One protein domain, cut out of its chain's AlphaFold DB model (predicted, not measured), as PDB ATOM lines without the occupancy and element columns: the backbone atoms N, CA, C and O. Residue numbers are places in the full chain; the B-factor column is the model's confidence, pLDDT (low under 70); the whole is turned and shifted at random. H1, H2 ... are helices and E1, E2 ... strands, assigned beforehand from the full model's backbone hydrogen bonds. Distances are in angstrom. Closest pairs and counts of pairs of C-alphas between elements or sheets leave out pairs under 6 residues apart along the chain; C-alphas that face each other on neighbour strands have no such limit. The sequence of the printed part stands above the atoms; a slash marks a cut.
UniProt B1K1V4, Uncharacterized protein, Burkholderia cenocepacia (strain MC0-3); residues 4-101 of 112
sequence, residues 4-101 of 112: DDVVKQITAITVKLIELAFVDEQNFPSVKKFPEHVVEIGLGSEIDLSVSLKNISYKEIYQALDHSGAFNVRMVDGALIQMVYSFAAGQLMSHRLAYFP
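Overview. This is residues 4 to 101 of the 112 residues of an uncharacterized protein of Burkholderia cenocepacia (strain MC0-3) (UniProt B1K1V4). One twisted antiparallel sheet makes a thin wall, with the long helix H1 along one face and the shorter helix H2 across the strands on the opposite face. The long hairpin of E5 and E6 makes the backbone of the sheet, and two short pairs, E2 with E3 and E4 with E1, lie one after the other along the same side of E5. Between E3 and H2 the unnamed residues 43 to 57 loop out, with C-alphas up to 23 A from the mean of all C-alphas. The printed part has 98 residues with two named helices and six named strands, in the order H1 E1 E2 E3 H2 E4 E5 E6, and the class is mixed. It is compact, with a radius of gyration of the C-alphas of 14.2 A, yet flat, spanning 39 by 38 by 16 A.

Arrangement. H1, residues 4 to 19, is on the branched sheet at a height of 9.2 A. It lies over E1, residues 23 to 26, over E3, residues 38 to 42, and only just, with 3 C-alphas, over E4, residues 73 to 75. It runs along the strands, at 3 degrees to E3 on the local plane; its closest C-alphas to E1 are those of Leu 17 and Val 23, 6.0 A apart. E1 is an edge strand antiparallel to E4, with N 74 and O 25 at 2.8 A. E2, residues 30 to 34, forms a hairpin with E3, with N 32 and O 40 at 2.8 A. E5, residues 80 to 88, has E3 and E4 on one side and E6, residues 91 to 100, on the other side. N 41 and O 85 are 2.8 A apart, N 81 and O 73 2.8 A, and N 84 and O 96 2.9 A. H2, residues 58 to 67, is on the opposite face from H1, at a height of 8.6 A, only just over E5 with 3 C-alphas, and across it at 77 degrees on the local plane. In H1 and H2 every O i to N i+4 pair is within hydrogen-bond range.

Along the chain. H1 begins at C-alpha 4, (187.778, 202.221, 171.760), and is 22.4 A long. E2 is 13.2 A long, E3 12.9 A and H2 14.1 A; E1 and E4 are shorter. E5 is 27.2 A long, and E6, 27.5 A, ends at C-alpha 100, (179.156, 195.161, 194.985).

Size, cuts and confidence. The C-alphas farthest apart are those of Glu 36 and Asp 77, at 40.7 A. The printed part has no cut. The link from E3 to H2 is long, with 15 residues; the other links are tight. The mean pLDDT of the printed part is 88.7, and residues 45 to 55 are under 70.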
ATOM      1  N   ASP A   4     187.418 203.540 172.292       95.50
ATOM      2  CA  ASP A   4     187.778 202.221 171.760       95.50
ATOM      3  C   ASP A   4     188.835 201.511 172.620       95.50
ATOM      4  O   ASP A   4     188.770 200.292 172.796       95.50
ATOM      5  N   ASP A   5     189.791 202.254 173.191       96.06
ATOM      6  CA  ASP A   5     190.769 201.684 174.128       96.06
ATOM      7  C   ASP A   5     190.081 201.161 175.391       96.06
ATOM      8  O   ASP A   5     190.404 200.070 175.856       96.06
ATOM      9  N   VAL A   6     189.111 201.908 175.930       96.31
ATOM     10  CA  VAL A   6     188.362 201.501 177.128       96.31
ATOM     11  C   VAL A   6     187.537 200.250 176.859       96.31
ATOM     12  O   VAL A   6     187.576 199.320 177.661       96.31
ATOM     13  N   VAL A   7     186.844 200.175 175.719       96.94
ATOM     14  CA  VAL A   7     186.103 198.964 175.329       96.94
ATOM     15  C   VAL A   7     187.039 197.758 175.296       96.94
ATOM     16  O   VAL A   7     186.749 196.740 175.919       96.94
ATOM     17  N   LYS A   8     188.203 197.886 174.641       97.31
ATOM     18  CA  LYS A   8     189.205 196.811 174.588       97.31
ATOM     19  C   LYS A   8     189.699 196.410 175.976       97.31
ATOM     20  O   LYS A   8     189.860 195.221 176.229       97.31
ATOM     21  N   GLN A   9     189.934 197.373 176.864       96.69
ATOM     22  CA  GLN A   9     190.387 197.110 178.230       96.69
ATOM     23  C   GLN A   9     189.330 196.371 179.051       96.69
ATOM     24  O   GLN A   9     189.657 195.360 179.666       96.69
ATOM     25  N   ILE A  10     188.069 196.818 179.020       96.38
ATOM     26  CA  ILE A  10     186.969 196.142 179.721       96.38
ATOM     27  C   ILE A  10     186.818 194.716 179.186       96.38
ATOM     28  O   ILE A  10     186.804 193.771 179.969       96.38
ATOM     29  N   THR A  11     186.789 194.537 177.862       96.75
ATOM     30  CA  THR A  11     186.720 193.206 177.246       96.75
ATOM     31  C   THR A  11     187.894 192.325 177.669       96.75
ATOM     32  O   THR A  11     187.680 191.168 178.016       96.75
ATOM     33  N   ALA A  12     189.122 192.851 177.685       97.75
ATOM     34  CA  ALA A  12     190.301 192.096 178.098       97.75
ATOM     35  C   ALA A  12     190.234 191.675 179.574       97.75
ATOM     36  O   ALA A  12     190.563 190.533 179.892       97.75
ATOM     37  N   ILE A  13     189.769 192.558 180.463       96.31
ATOM     38  CA  ILE A  13     189.549 192.242 181.881       96.31
ATOM     39  C   ILE A  13     188.493 191.141 182.015       96.31
ATOM     40  O   ILE A  13     188.753 190.133 182.668       96.31
ATOM     41  N   THR A  14     187.336 191.288 181.362       95.88
ATOM     42  CA  THR A  14     186.256 190.291 181.396       95.88
ATOM     43  C   THR A  14     186.738 188.931 180.895       95.88
ATOM     44  O   THR A  14     186.552 187.932 181.584       95.88
ATOM     45  N   VAL A  15     187.419 188.879 179.744       97.31
ATOM     46  CA  VAL A  15     187.994 187.631 179.211       97.31
ATOM     47  C   VAL A  15     188.991 187.036 180.194       97.31
ATOM     48  O   VAL A  15     188.938 185.837 180.457       97.31
ATOM     49  N   LYS A  16     189.860 187.855 180.799       97.75
ATOM     50  CA  LYS A  16     190.856 187.341 181.737       97.75
ATOM     51  C   LYS A  16     190.226 186.720 182.980       97.75
ATOM     52  O   LYS A  16     190.708 185.696 183.455       97.75
ATOM     53  N   LEU A  17     189.155 187.314 183.496       95.81
ATOM     54  CA  LEU A  17     188.419 186.768 184.636       95.81
ATOM     55  C   LEU A  17     187.720 185.448 184.279       95.81
ATOM     56  O   LEU A  17     187.718 184.528 185.097       95.81
ATOM     57  N   ILE A  18     187.184 185.330 183.058       95.25
ATOM     58  CA  ILE A  18     186.592 184.083 182.547       95.25
ATOM     59  C   ILE A  18     187.658 182.986 182.443       95.25
ATOM     60  O   ILE A  18     187.443 181.879 182.929       95.25
ATOM     61  N   GLU A  19     188.826 183.289 181.867       97.19
ATOM     62  CA  GLU A  19     189.945 182.337 181.752       97.19
ATOM     63  C   GLU A  19     190.412 181.799 183.108       97.19
ATOM     64  O   GLU A  19     190.836 180.651 183.213       97.19
ATOM     65  N   LEU A  20     190.357 182.639 184.141       96.56
ATOM     66  CA  LEU A  20     190.743 182.284 185.504       96.56
ATOM     67  C   LEU A  20     189.624 181.573 186.283       96.56
ATOM     68  O   LEU A  20     189.809 181.287 187.463       96.56
ATOM     69  N   ALA A  21     188.483 181.290 185.643       93.81
ATOM     70  CA  ALA A  21     187.303 180.677 186.253       93.81
ATOM     71  C   ALA A  21     186.758 181.447 187.478       93.81
ATOM     72  O   ALA A  21     186.193 180.851 188.391       93.81
ATOM     73  N   PHE A  22     186.910 182.779 187.495       93.12
ATOM     74  CA  PHE A  22     186.365 183.650 188.550       93.12
ATOM     75  C   PHE A  22     184.962 184.181 188.243       93.12
ATOM     76  O   PHE A  22     184.362 184.831 189.097       93.12
ATOM     77  N   VAL A  23     184.446 183.930 187.040       94.75
ATOM     78  CA  VAL A  23     183.177 184.480 186.549       94.75
ATOM     79  C   VAL A  23     182.090 183.419 186.567       94.75
ATOM     80  O   VAL A  23     182.285 182.331 186.032       94.75
ATOM     81  N   ASP A  24     180.946 183.777 187.141       95.00
ATOM     82  CA  ASP A  24     179.695 183.023 187.045       95.00
ATOM     83  C   ASP A  24     178.828 183.532 185.878       95.00
ATOM     84  O   ASP A  24     178.318 182.743 185.087       95.00
ATOM     85  N   GLU A  25     178.726 184.857 185.708       95.31
ATOM     86  CA  GLU A  25     177.999 185.490 184.598       95.31
ATOM     87  C   GLU A  25     178.703 186.772 184.120       95.31
ATOM     88  O   GLU A  25     179.322 187.494 184.905       95.31
ATOM     89  N   GLN A  26     178.608 187.085 182.826       94.00
ATOM     90  CA  GLN A  26     179.260 188.237 182.209       94.00
ATOM     91  C   GLN A  26     178.357 188.994 181.237       94.00
ATOM     92  O   GLN A  26     177.638 188.392 180.443       94.00
ATOM     93  N   ASN A  27     178.537 190.315 181.200       94.00
ATOM     94  CA  ASN A  27     178.037 191.193 180.148       94.00
ATOM     95  C   ASN A  27     179.191 192.021 179.569       94.00
ATOM     96  O   ASN A  27     179.879 192.776 180.268       94.00
ATOM     97  N   PHE A  28     179.411 191.881 178.263       93.50
ATOM     98  CA  PHE A  28     180.413 192.672 177.551       93.50
ATOM     99  C   PHE A  28     179.984 194.144 177.439       93.50
ATOM    100  O   PHE A  28     178.786 194.436 177.418       93.50
ATOM    101  N   PRO A  29     180.941 195.088 177.370       93.69
ATOM    102  CA  PRO A  29     180.632 196.513 177.321       93.69
ATOM    103  C   PRO A  29     179.771 196.858 176.099       93.69
ATOM    104  O   PRO A  29     180.116 196.527 174.964       93.69
ATOM    105  N   SER A  30     178.674 197.581 176.324       93.75
ATOM    106  CA  SER A  30     177.841 198.137 175.255       93.75
ATOM    107  C   SER A  30     178.305 199.543 174.900       93.75
ATOM    108  O   SER A  30     178.533 200.341 175.806       93.75
ATOM    109  N   VAL A  31     178.355 199.892 173.616       95.12
ATOM    110  CA  VAL A  31     178.709 201.249 173.171       95.12
ATOM    111  C   VAL A  31     177.477 201.944 172.600       95.12
ATOM    112  O   VAL A  31     176.926 201.493 171.597       95.12
ATOM    113  N   LYS A  32     177.068 203.059 173.206       93.56
ATOM    114  CA  LYS A  32     176.022 203.951 172.688       93.56
ATOM    115  C   LYS A  32     176.672 205.244 172.195       93.56
ATOM    116  O   LYS A  32     177.512 205.824 172.878       93.56
ATOM    117  N   LYS A  33     176.313 205.685 170.990       93.38
ATOM    118  CA  LYS A  33     176.789 206.945 170.402       93.38
ATOM    119  C   LYS A  33     175.615 207.902 170.286       93.38
ATOM    120  O   LYS A  33     174.571 207.526 169.758       93.38
ATOM    121  N   PHE A  34     175.810 209.123 170.750       91.44
ATOM    122  CA  PHE A  34     174.805 210.177 170.764       91.44
ATOM    123  C   PHE A  34     175.257 211.356 169.885       91.44
ATOM    124  O   PHE A  34     176.415 211.395 169.444       91.44
ATOM    125  N   PRO A  35     174.361 212.320 169.600       89.81
ATOM    126  CA  PRO A  35     174.745 213.599 169.005       89.81
ATOM    127  C   PRO A  35     175.861 214.305 169.798       89.81
ATOM    128  O   PRO A  35     176.192 213.923 170.917       89.81
ATOM    129  N   GLU A  36     176.468 215.334 169.202       86.38
ATOM    130  CA  GLU A  36     177.531 216.140 169.838       86.38
ATOM    131  C   GLU A  36     178.816 215.370 170.208       86.38
ATOM    132  O   GLU A  36     179.591 215.797 171.060       86.38
ATOM    133  N   HIS A  37     179.103 214.263 169.512       89.56
ATOM    134  CA  HIS A  37     180.289 213.427 169.754       89.56
ATOM    135  C   HIS A  37     180.329 212.826 171.167       89.56
ATOM    136  O   HIS A  37     181.412 212.623 171.727       89.56
ATOM    137  N   VAL A  38     179.156 212.539 171.732       93.62
ATOM    138  CA  VAL A  38     179.028 211.843 173.011       93.62
ATOM    139  C   VAL A  38     179.040 210.329 172.787       93.62
ATOM    140  O   VAL A  38     178.341 209.802 171.918       93.62
ATOM    141  N   VAL A  39     179.856 209.618 173.565       95.25
ATOM    142  CA  VAL A  39     179.979 208.156 173.531       95.25
ATOM    143  C   VAL A  39     179.857 207.618 174.946       95.25
ATOM    144  O   VAL A  39     180.642 207.980 175.818       95.25
ATOM    145  N   GLU A  40     178.913 206.716 175.164       94.44
ATOM    146  CA  GLU A  40     178.736 206.011 176.427       94.44
ATOM    147  C   GLU A  40     179.142 204.548 176.276       94.44
ATOM    148  O   GLU A  40     178.773 203.873 175.314       94.44
ATOM    149  N   ILE A  41     179.899 204.057 177.250       95.00
ATOM    150  CA  ILE A  41     180.294 202.661 177.392       95.00
ATOM    151  C   ILE A  41     179.595 202.148 178.647       95.00
ATOM    152  O   ILE A  41     179.937 202.560 179.753       95.00
ATOM    153  N   GLY A  42     178.587 201.301 178.467       90.44
ATOM    154  CA  GLY A  42     177.684 200.830 179.518       90.44
ATOM    155  C   GLY A  42     177.574 199.308 179.601       90.44
ATOM    156  O   GLY A  42     178.378 198.578 179.024       90.44
ATOM    157  N   LEU A  43     176.557 198.840 180.325       87.00
ATOM    158  CA  LEU A  43     176.374 197.431 180.704       87.00
ATOM    159  C   LEU A  43     175.449 196.649 179.753       87.00
ATOM    160  O   LEU A  43     175.149 195.491 180.008       87.00
ATOM    161  N   GLY A  44     174.962 197.268 178.671       72.31
ATOM    162  CA  GLY A  44     173.973 196.681 177.753       72.31
ATOM    163  C   GLY A  44     172.543 196.637 178.301       72.31
ATOM    164  O   GLY A  44     171.596 196.703 177.524       72.31
ATOM    165  N   SER A  45     172.397 196.616 179.622       69.19
ATOM    166  CA  SER A  45     171.157 196.725 180.385       69.19
ATOM    167  C   SER A  45     170.903 198.175 180.820       69.19
ATOM    168  O   SER A  45     171.815 198.909 181.218       69.19
ATOM    169  N   GLU A  46     169.650 198.623 180.709       62.44
ATOM    170  CA  GLU A  46     169.232 199.923 181.235       62.44
ATOM    171  C   GLU A  46     168.992 199.790 182.738       62.44
ATOM    172  O   GLU A  46     168.097 199.071 183.177       62.44
ATOM    173  N   ILE A  47     169.817 200.469 183.537       57.88
ATOM    174  CA  ILE A  47     169.592 200.549 184.977       57.88
ATOM    175  C   ILE A  47     168.616 201.694 185.220       57.88
ATOM    176  O   ILE A  47     169.009 202.863 185.220       57.88
ATOM    177  N   ASP A  48     167.351 201.368 185.454       54.53
ATOM    178  CA  ASP A  48     166.373 202.355 185.895       54.53
ATOM    179  C   ASP A  48     166.580 202.646 187.393       54.53
ATOM    180  O   ASP A  48     165.874 202.174 188.282       54.53
ATOM    181  N   LEU A  49     167.637 203.406 187.698       52.31
ATOM    182  CA  LEU A  49     167.966 203.846 189.060       52.31
ATOM    183  C   LEU A  49     166.984 204.911 189.576       52.31
ATOM    184  O   LEU A  49     167.106 205.339 190.725       52.31
ATOM    185  N   SER A  50     166.002 205.332 188.770       46.81
ATOM    186  CA  SER A  50     164.999 206.330 189.161       46.81
ATOM    187  C   SER A  50     164.125 205.876 190.344       46.81
ATOM    188  O   SER A  50     163.571 206.713 191.054       46.81
ATOM    189  N   VAL A  51     164.097 204.570 190.640       45.31
ATOM    190  CA  VAL A  51     163.435 203.982 191.820       45.31
ATOM    191  C   VAL A  51     164.183 204.258 193.137       45.31
ATOM    192  O   VAL A  51     163.604 204.152 194.215       45.31
ATOM    193  N   SER A  52     165.450 204.683 193.099       48.97
ATOM    194  CA  SER A  52     166.294 204.831 194.299       48.97
ATOM    195  C   SER A  52     166.243 206.222 194.954       48.97
ATOM    196  O   SER A  52     167.257 206.840 195.273       48.97
ATOM    197  N   LEU A  53     165.028 206.707 195.219       54.53
ATOM    198  CA  LEU A  53     164.773 207.896 196.037       54.53
ATOM    199  C   LEU A  53     164.448 207.493 197.486       54.53
ATOM    200  O   LEU A  53     163.295 207.292 197.845       54.53
ATOM    201  N   LYS A  54     165.507 207.464 198.309       54.88
ATOM    202  CA  LYS A  54     165.557 207.367 199.787       54.88
ATOM    203  C   LYS A  54     165.008 206.063 200.411       54.88
ATOM    204  O   LYS A  54     163.821 205.785 200.363       54.88
ATOM    205  N   ASN A  55     165.891 205.375 201.153       65.44
ATOM    206  CA  ASN A  55     165.622 204.277 202.107       65.44
ATOM    207  C   ASN A  55     165.630 202.817 201.587       65.44
ATOM    208  O   ASN A  55     164.952 201.972 202.161       65.44
ATOM    209  N   ILE A  56     166.423 202.501 200.558       76.75
ATOM    210  CA  ILE A  56     166.611 201.122 200.061       76.75
ATOM    211  C   ILE A  56     167.823 200.474 200.749       76.75
ATOM    212  O   ILE A  56     168.882 201.097 200.854       76.75
ATOM    213  N   SER A  57     167.685 199.233 201.221       86.31
ATOM    214  CA  SER A  57     168.796 198.484 201.819       86.31
ATOM    215  C   SER A  57     169.840 198.078 200.773       86.31
ATOM    216  O   SER A  57     169.535 197.891 199.597       86.31
ATOM    217  N   TYR A  58     171.091 197.867 201.196       85.69
ATOM    218  CA  TYR A  58     172.145 197.382 200.294       85.69
ATOM    219  C   TYR A  58     171.750 196.083 199.574       85.69
ATOM    220  O   TYR A  58     172.000 195.931 198.381       85.69
ATOM    221  N   LYS A  59     171.087 195.166 200.290       87.75
ATOM    222  CA  LYS A  59     170.617 193.892 199.739       87.75
ATOM    223  C   LYS A  59     169.638 194.099 198.585       87.75
ATOM    224  O   LYS A  59     169.767 193.430 197.568       87.75
ATOM    225  N   GLU A  60     168.700 195.029 198.727       86.75
ATOM    226  CA  GLU A  60     167.741 195.359 197.669       86.75
ATOM    227  C   GLU A  60     168.428 196.010 196.462       86.75
ATOM    228  O   GLU A  60     168.112 195.661 195.328       86.75
ATOM    229  N   ILE A  61     169.414 196.892 196.684       87.19
ATOM    230  CA  ILE A  61     170.218 197.472 195.594       87.19
ATOM    231  C   ILE A  61     170.956 196.363 194.840       87.19
ATOM    232  O   ILE A  61     170.856 196.282 193.620       87.19
ATOM    233  N   TYR A  62     171.667 195.492 195.559       91.44
ATOM    234  CA  TYR A  62     172.384 194.362 194.970       91.44
ATOM    235  C   TYR A  62     171.435 193.469 194.158       91.44
ATOM    236  O   TYR A  62     171.726 193.154 193.009       91.44
ATOM    237  N   GLN A  63     170.277 193.106 194.721       89.88
ATOM    238  CA  GLN A  63     169.296 192.251 194.049       89.88
ATOM    239  C   GLN A  63     168.727 192.903 192.791       89.88
ATOM    240  O   GLN A  63     168.554 192.223 191.786       89.88
ATOM    241  N   ALA A  64     168.461 194.211 192.818       88.44
ATOM    242  CA  ALA A  64     168.006 194.939 191.641       88.44
ATOM    243  C   ALA A  64     169.070 194.940 190.532       88.44
ATOM    244  O   ALA A  64     168.736 194.746 189.362       88.44
ATOM    245  N   LEU A  65     170.346 195.120 190.888       90.19
ATOM    246  CA  LEU A  65     171.454 195.083 189.932       90.19
ATOM    247  C   LEU A  65     171.664 193.682 189.344       90.19
ATOM    248  O   LEU A  65     171.803 193.555 188.131       90.19
ATOM    249  N   ASP A  66     171.645 192.647 190.183       91.25
ATOM    250  CA  ASP A  66     171.785 191.250 189.761       91.25
ATOM    251  C   ASP A  66     170.620 190.829 188.848       91.25
ATOM    252  O   ASP A  66     170.828 190.350 187.739       91.25
ATOM    253  N   HIS A  67     169.379 191.121 189.255       89.88
ATOM    254  CA  HIS A  67     168.183 190.754 188.494       89.88
ATOM    255  C   HIS A  67     168.077 191.466 187.138       89.88
ATOM    256  O   HIS A  67     167.579 190.891 186.174       89.88
ATOM    257  N   SER A  68     168.533 192.718 187.053       88.44
ATOM    258  CA  SER A  68     168.526 193.485 185.799       88.44
ATOM    259  C   SER A  68     169.721 193.184 184.889       88.44
ATOM    260  O   SER A  68     169.802 193.743 183.794       88.44
ATOM    261  N   GLY A  69     170.667 192.339 185.321       90.06
ATOM    262  CA  GLY A  69     171.920 192.123 184.598       90.06
ATOM    263  C   GLY A  69     172.768 193.397 184.516       90.06
ATOM    264  O   GLY A  69     173.529 193.593 183.570       90.06
ATOM    265  N   ALA A  70     172.603 194.321 185.464       91.31
ATOM    266  CA  ALA A  70     173.281 195.609 185.502       91.31
ATOM    267  C   ALA A  70     174.697 195.474 186.077       91.31
ATOM    268  O   ALA A  70     175.056 196.116 187.063       91.31
ATOM    269  N   PHE A  71     175.531 194.645 185.461       93.06
ATOM    270  CA  PHE A  71     176.931 194.430 185.827       93.06
ATOM    271  C   PHE A  71     177.723 193.965 184.607       93.06
ATOM    272  O   PHE A  71     177.153 193.387 183.691       93.06
ATOM    273  N   ASN A  72     179.038 194.183 184.586       95.19
ATOM    274  CA  ASN A  72     179.911 193.569 183.581       95.19
ATOM    275  C   ASN A  72     180.275 192.134 183.943       95.19
ATOM    276  O   ASN A  72     180.432 191.298 183.059       95.19
ATOM    277  N   VAL A  73     180.465 191.862 185.234       95.62
ATOM    278  CA  VAL A  73     180.853 190.544 185.740       95.62
ATOM    279  C   VAL A  73     180.131 190.275 187.056       95.62
ATOM    280  O   VAL A  73     180.188 191.116 187.953       95.62
ATOM    281  N   ARG A  74     179.505 189.102 187.173       95.88
ATOM    282  CA  ARG A  74     179.172 188.450 188.440       95.88
ATOM    283  C   ARG A  74     180.235 187.397 188.708       95.88
ATOM    284  O   ARG A  74     180.450 186.491 187.900       95.88
ATOM    285  N   MET A  75     180.942 187.557 189.815       95.38
ATOM    286  CA  MET A  75     181.969 186.620 190.245       95.38
ATOM    287  C   MET A  75     181.348 185.375 190.887       95.38
ATOM    288  O   MET A  75     180.193 185.389 191.307       95.38
ATOM    289  N   VAL A  76     182.129 184.299 190.991       94.81
ATOM    290  CA  VAL A  76     181.709 183.018 191.600       94.81
ATOM    291  C   VAL A  76     181.334 183.114 193.083       94.81
ATOM    292  O   VAL A  76     180.613 182.262 193.594       94.81
ATOM    293  N   ASP A  77     181.801 184.147 193.786       91.81
ATOM    294  CA  ASP A  77     181.400 184.471 195.162       91.81
ATOM    295  C   ASP A  77     180.124 185.338 195.229       91.81
ATOM    296  O   ASP A  77     179.662 185.710 196.309       91.81
ATOM    297  N   GLY A  78     179.550 185.662 194.068       93.06
ATOM    298  CA  GLY A  78     178.394 186.527 193.891       93.06
ATOM    299  C   GLY A  78     178.729 188.017 193.807       93.06
ATOM    300  O   GLY A  78     177.829 188.818 193.619       93.06
ATOM    301  N   ALA A  79     179.975 188.465 193.933       94.69
ATOM    302  CA  ALA A  79     180.232 189.900 193.837       94.69
ATOM    303  C   ALA A  79     180.031 190.437 192.403       94.69
ATOM    304  O   ALA A  79     180.433 189.809 191.422       94.69
ATOM    305  N   LEU A  80     179.426 191.623 192.276       94.88
ATOM    306  CA  LEU A  80     179.155 192.273 190.987       94.88
ATOM    307  C   LEU A  80     180.170 193.386 190.710       94.88
ATOM    308  O   LEU A  80     180.446 194.220 191.575       94.88
ATOM    309  N   ILE A  81     180.676 193.452 189.480       95.25
ATOM    310  CA  ILE A  81     181.596 194.494 189.011       95.25
ATOM    311  C   ILE A  81     180.928 195.313 187.907       95.25
ATOM    312  O   ILE A  81     180.413 194.755 186.937       95.25
ATOM    313  N   GLN A  82     180.995 196.642 188.015       94.62
ATOM    314  CA  GLN A  82     180.566 197.587 186.982       94.62
ATOM    315  C   GLN A  82     181.731 198.460 186.515       94.62
ATOM    316  O   GLN A  82     182.487 198.994 187.325       94.62
ATOM    317  N   MET A  83     181.814 198.655 185.205       95.38
ATOM    318  CA  MET A  83     182.787 199.464 184.487       95.38
ATOM    319  C   MET A  83     182.042 200.260 183.410       95.38
ATOM    320  O   MET A  83     181.771 199.763 182.318       95.38
ATOM    321  N   VAL A  84     181.676 201.500 183.740       94.31
ATOM    322  CA  VAL A  84     180.873 202.391 182.887       94.31
ATOM    323  C   VAL A  84     181.630 203.691 182.648       94.31
ATOM    324  O   VAL A  84     182.238 204.228 183.572       94.31
ATOM    325  N   TYR A  85     181.590 204.214 181.425       95.44
ATOM    326  CA  TYR A  85     182.314 205.421 181.024       95.44
ATOM    327  C   TYR A  85     181.461 206.294 180.105       95.44
ATOM    328  O   TYR A  85     180.678 205.782 179.308       95.44
ATOM    329  N   SER A  86     181.655 207.607 180.165       95.06
ATOM    330  CA  SER A  86     181.094 208.553 179.202       95.06
ATOM    331  C   SER A  86     182.184 209.473 178.663       95.06
ATOM    332  O   SER A  86     183.077 209.919 179.387       95.06
ATOM    333  N   PHE A  87     182.114 209.751 177.370       96.19
ATOM    334  CA  PHE A  87     183.027 210.621 176.653       96.19
ATOM    335  C   PHE A  87     182.241 211.681 175.895       96.19
ATOM    336  O   PHE A  87     181.161 211.394 175.392       96.19
ATOM    337  N   ALA A  88     182.812 212.874 175.753       94.94
ATOM    338  CA  ALA A  88     182.304 213.930 174.885       94.94
ATOM    339  C   ALA A  88     183.474 214.577 174.147       94.94
ATOM    340  O   ALA A  88     184.510 214.857 174.751       94.94
ATOM    341  N   ALA A  89     183.335 214.764 172.831       92.25
ATOM    342  CA  ALA A  89     184.380 215.338 171.976       92.25
ATOM    343  C   ALA A  89     185.772 214.684 172.172       92.25
ATOM    344  O   ALA A  89     186.807 215.347 172.148       92.25
ATOM    345  N   GLY A  90     185.797 213.364 172.404       88.44
ATOM    346  CA  GLY A  90     187.027 212.590 172.621       88.44
ATOM    347  C   GLY A  90     187.650 212.710 174.019       88.44
ATOM    348  O   GLY A  90     188.679 212.087 174.274       88.44
ATOM    349  N   GLN A  91     187.038 213.460 174.937       93.75
ATOM    350  CA  GLN A  91     187.474 213.592 176.326       93.75
ATOM    351  C   GLN A  91     186.607 212.745 177.260       93.75
ATOM    352  O   GLN A  91     185.404 212.615 177.046       93.75
ATOM    353  N   LEU A  92     187.213 212.170 178.302       95.06
ATOM    354  CA  LEU A  92     186.495 211.427 179.339       95.06
ATOM    355  C   LEU A  92     185.701 212.406 180.214       95.06
ATOM    356  O   LEU A  92     186.301 213.257 180.867       95.06
ATOM    357  N   MET A  93     184.377 212.269 180.240       95.06
ATOM    358  CA  MET A  93     183.485 213.129 181.024       95.06
ATOM    359  C   MET A  93     183.200 212.538 182.402       95.06
ATOM    360  O   MET A  93     183.277 213.232 183.413       95.06
ATOM    361  N   SER A  94     182.884 211.246 182.460       94.06
ATOM    362  CA  SER A  94     182.628 210.550 183.718       94.06
ATOM    363  C   SER A  94     182.930 209.062 183.605       94.06
ATOM    364  O   SER A  94     183.017 208.501 182.512       94.06
ATOM    365  N   HIS A  95     183.101 208.418 184.754       93.25
ATOM    366  CA  HIS A  95     183.206 206.972 184.845       93.25
ATOM    367  C   HIS A  95     182.634 206.472 186.172       93.25
ATOM    368  O   HIS A  95     182.601 207.198 187.166       93.25
ATOM    369  N   ARG A  96     182.198 205.214 186.182       91.00
ATOM    370  CA  ARG A  96     181.804 204.468 187.375       91.00
ATOM    371  C   ARG A  96     182.502 203.120 187.346       91.00
ATOM    372  O   ARG A  96     182.222 202.296 186.479       91.00
ATOM    373  N   LEU A  97     183.377 202.921 188.324       94.31
ATOM    374  CA  LEU A  97     183.997 201.642 188.639       94.31
ATOM    375  C   LEU A  97     183.453 201.205 189.992       94.31
ATOM    376  O   LEU A  97     183.811 201.797 191.008       94.31
ATOM    377  N   ALA A  98     182.532 200.247 189.999       91.62
ATOM    378  CA  ALA A  98     181.853 199.831 191.220       91.62
ATOM    379  C   ALA A  98     182.030 198.336 191.474       91.62
ATOM    380  O   ALA A  98     182.041 197.530 190.542       91.62
ATOM    381  N   TYR A  99     182.154 197.999 192.754       93.19
ATOM    382  CA  TYR A  99     182.245 196.643 193.273       93.19
ATOM    383  C   TYR A  99     181.147 196.458 194.316       93.19
ATOM    384  O   TYR A  99     181.109 197.195 195.302       93.19
ATOM    385  N   PHE A 100     180.257 195.496 194.089       92.06
ATOM    386  CA  PHE A 100     179.156 195.161 194.985       92.06
ATOM    387  C   PHE A 100     179.389 193.754 195.543       92.06
ATOM    388  O   PHE A 100     179.044 192.780 194.874       92.06
ATOM    389  N   PRO A 101     179.975 193.622 196.749       91.94
ATOM    390  CA  PRO A 101     180.096 192.336 197.423       91.94
ATOM    391  C   PRO A 101     178.749 191.616 197.540       91.94
ATOM    392  O   PRO A 101     177.720 192.260 197.774       91.94
TER     393      PRO A 101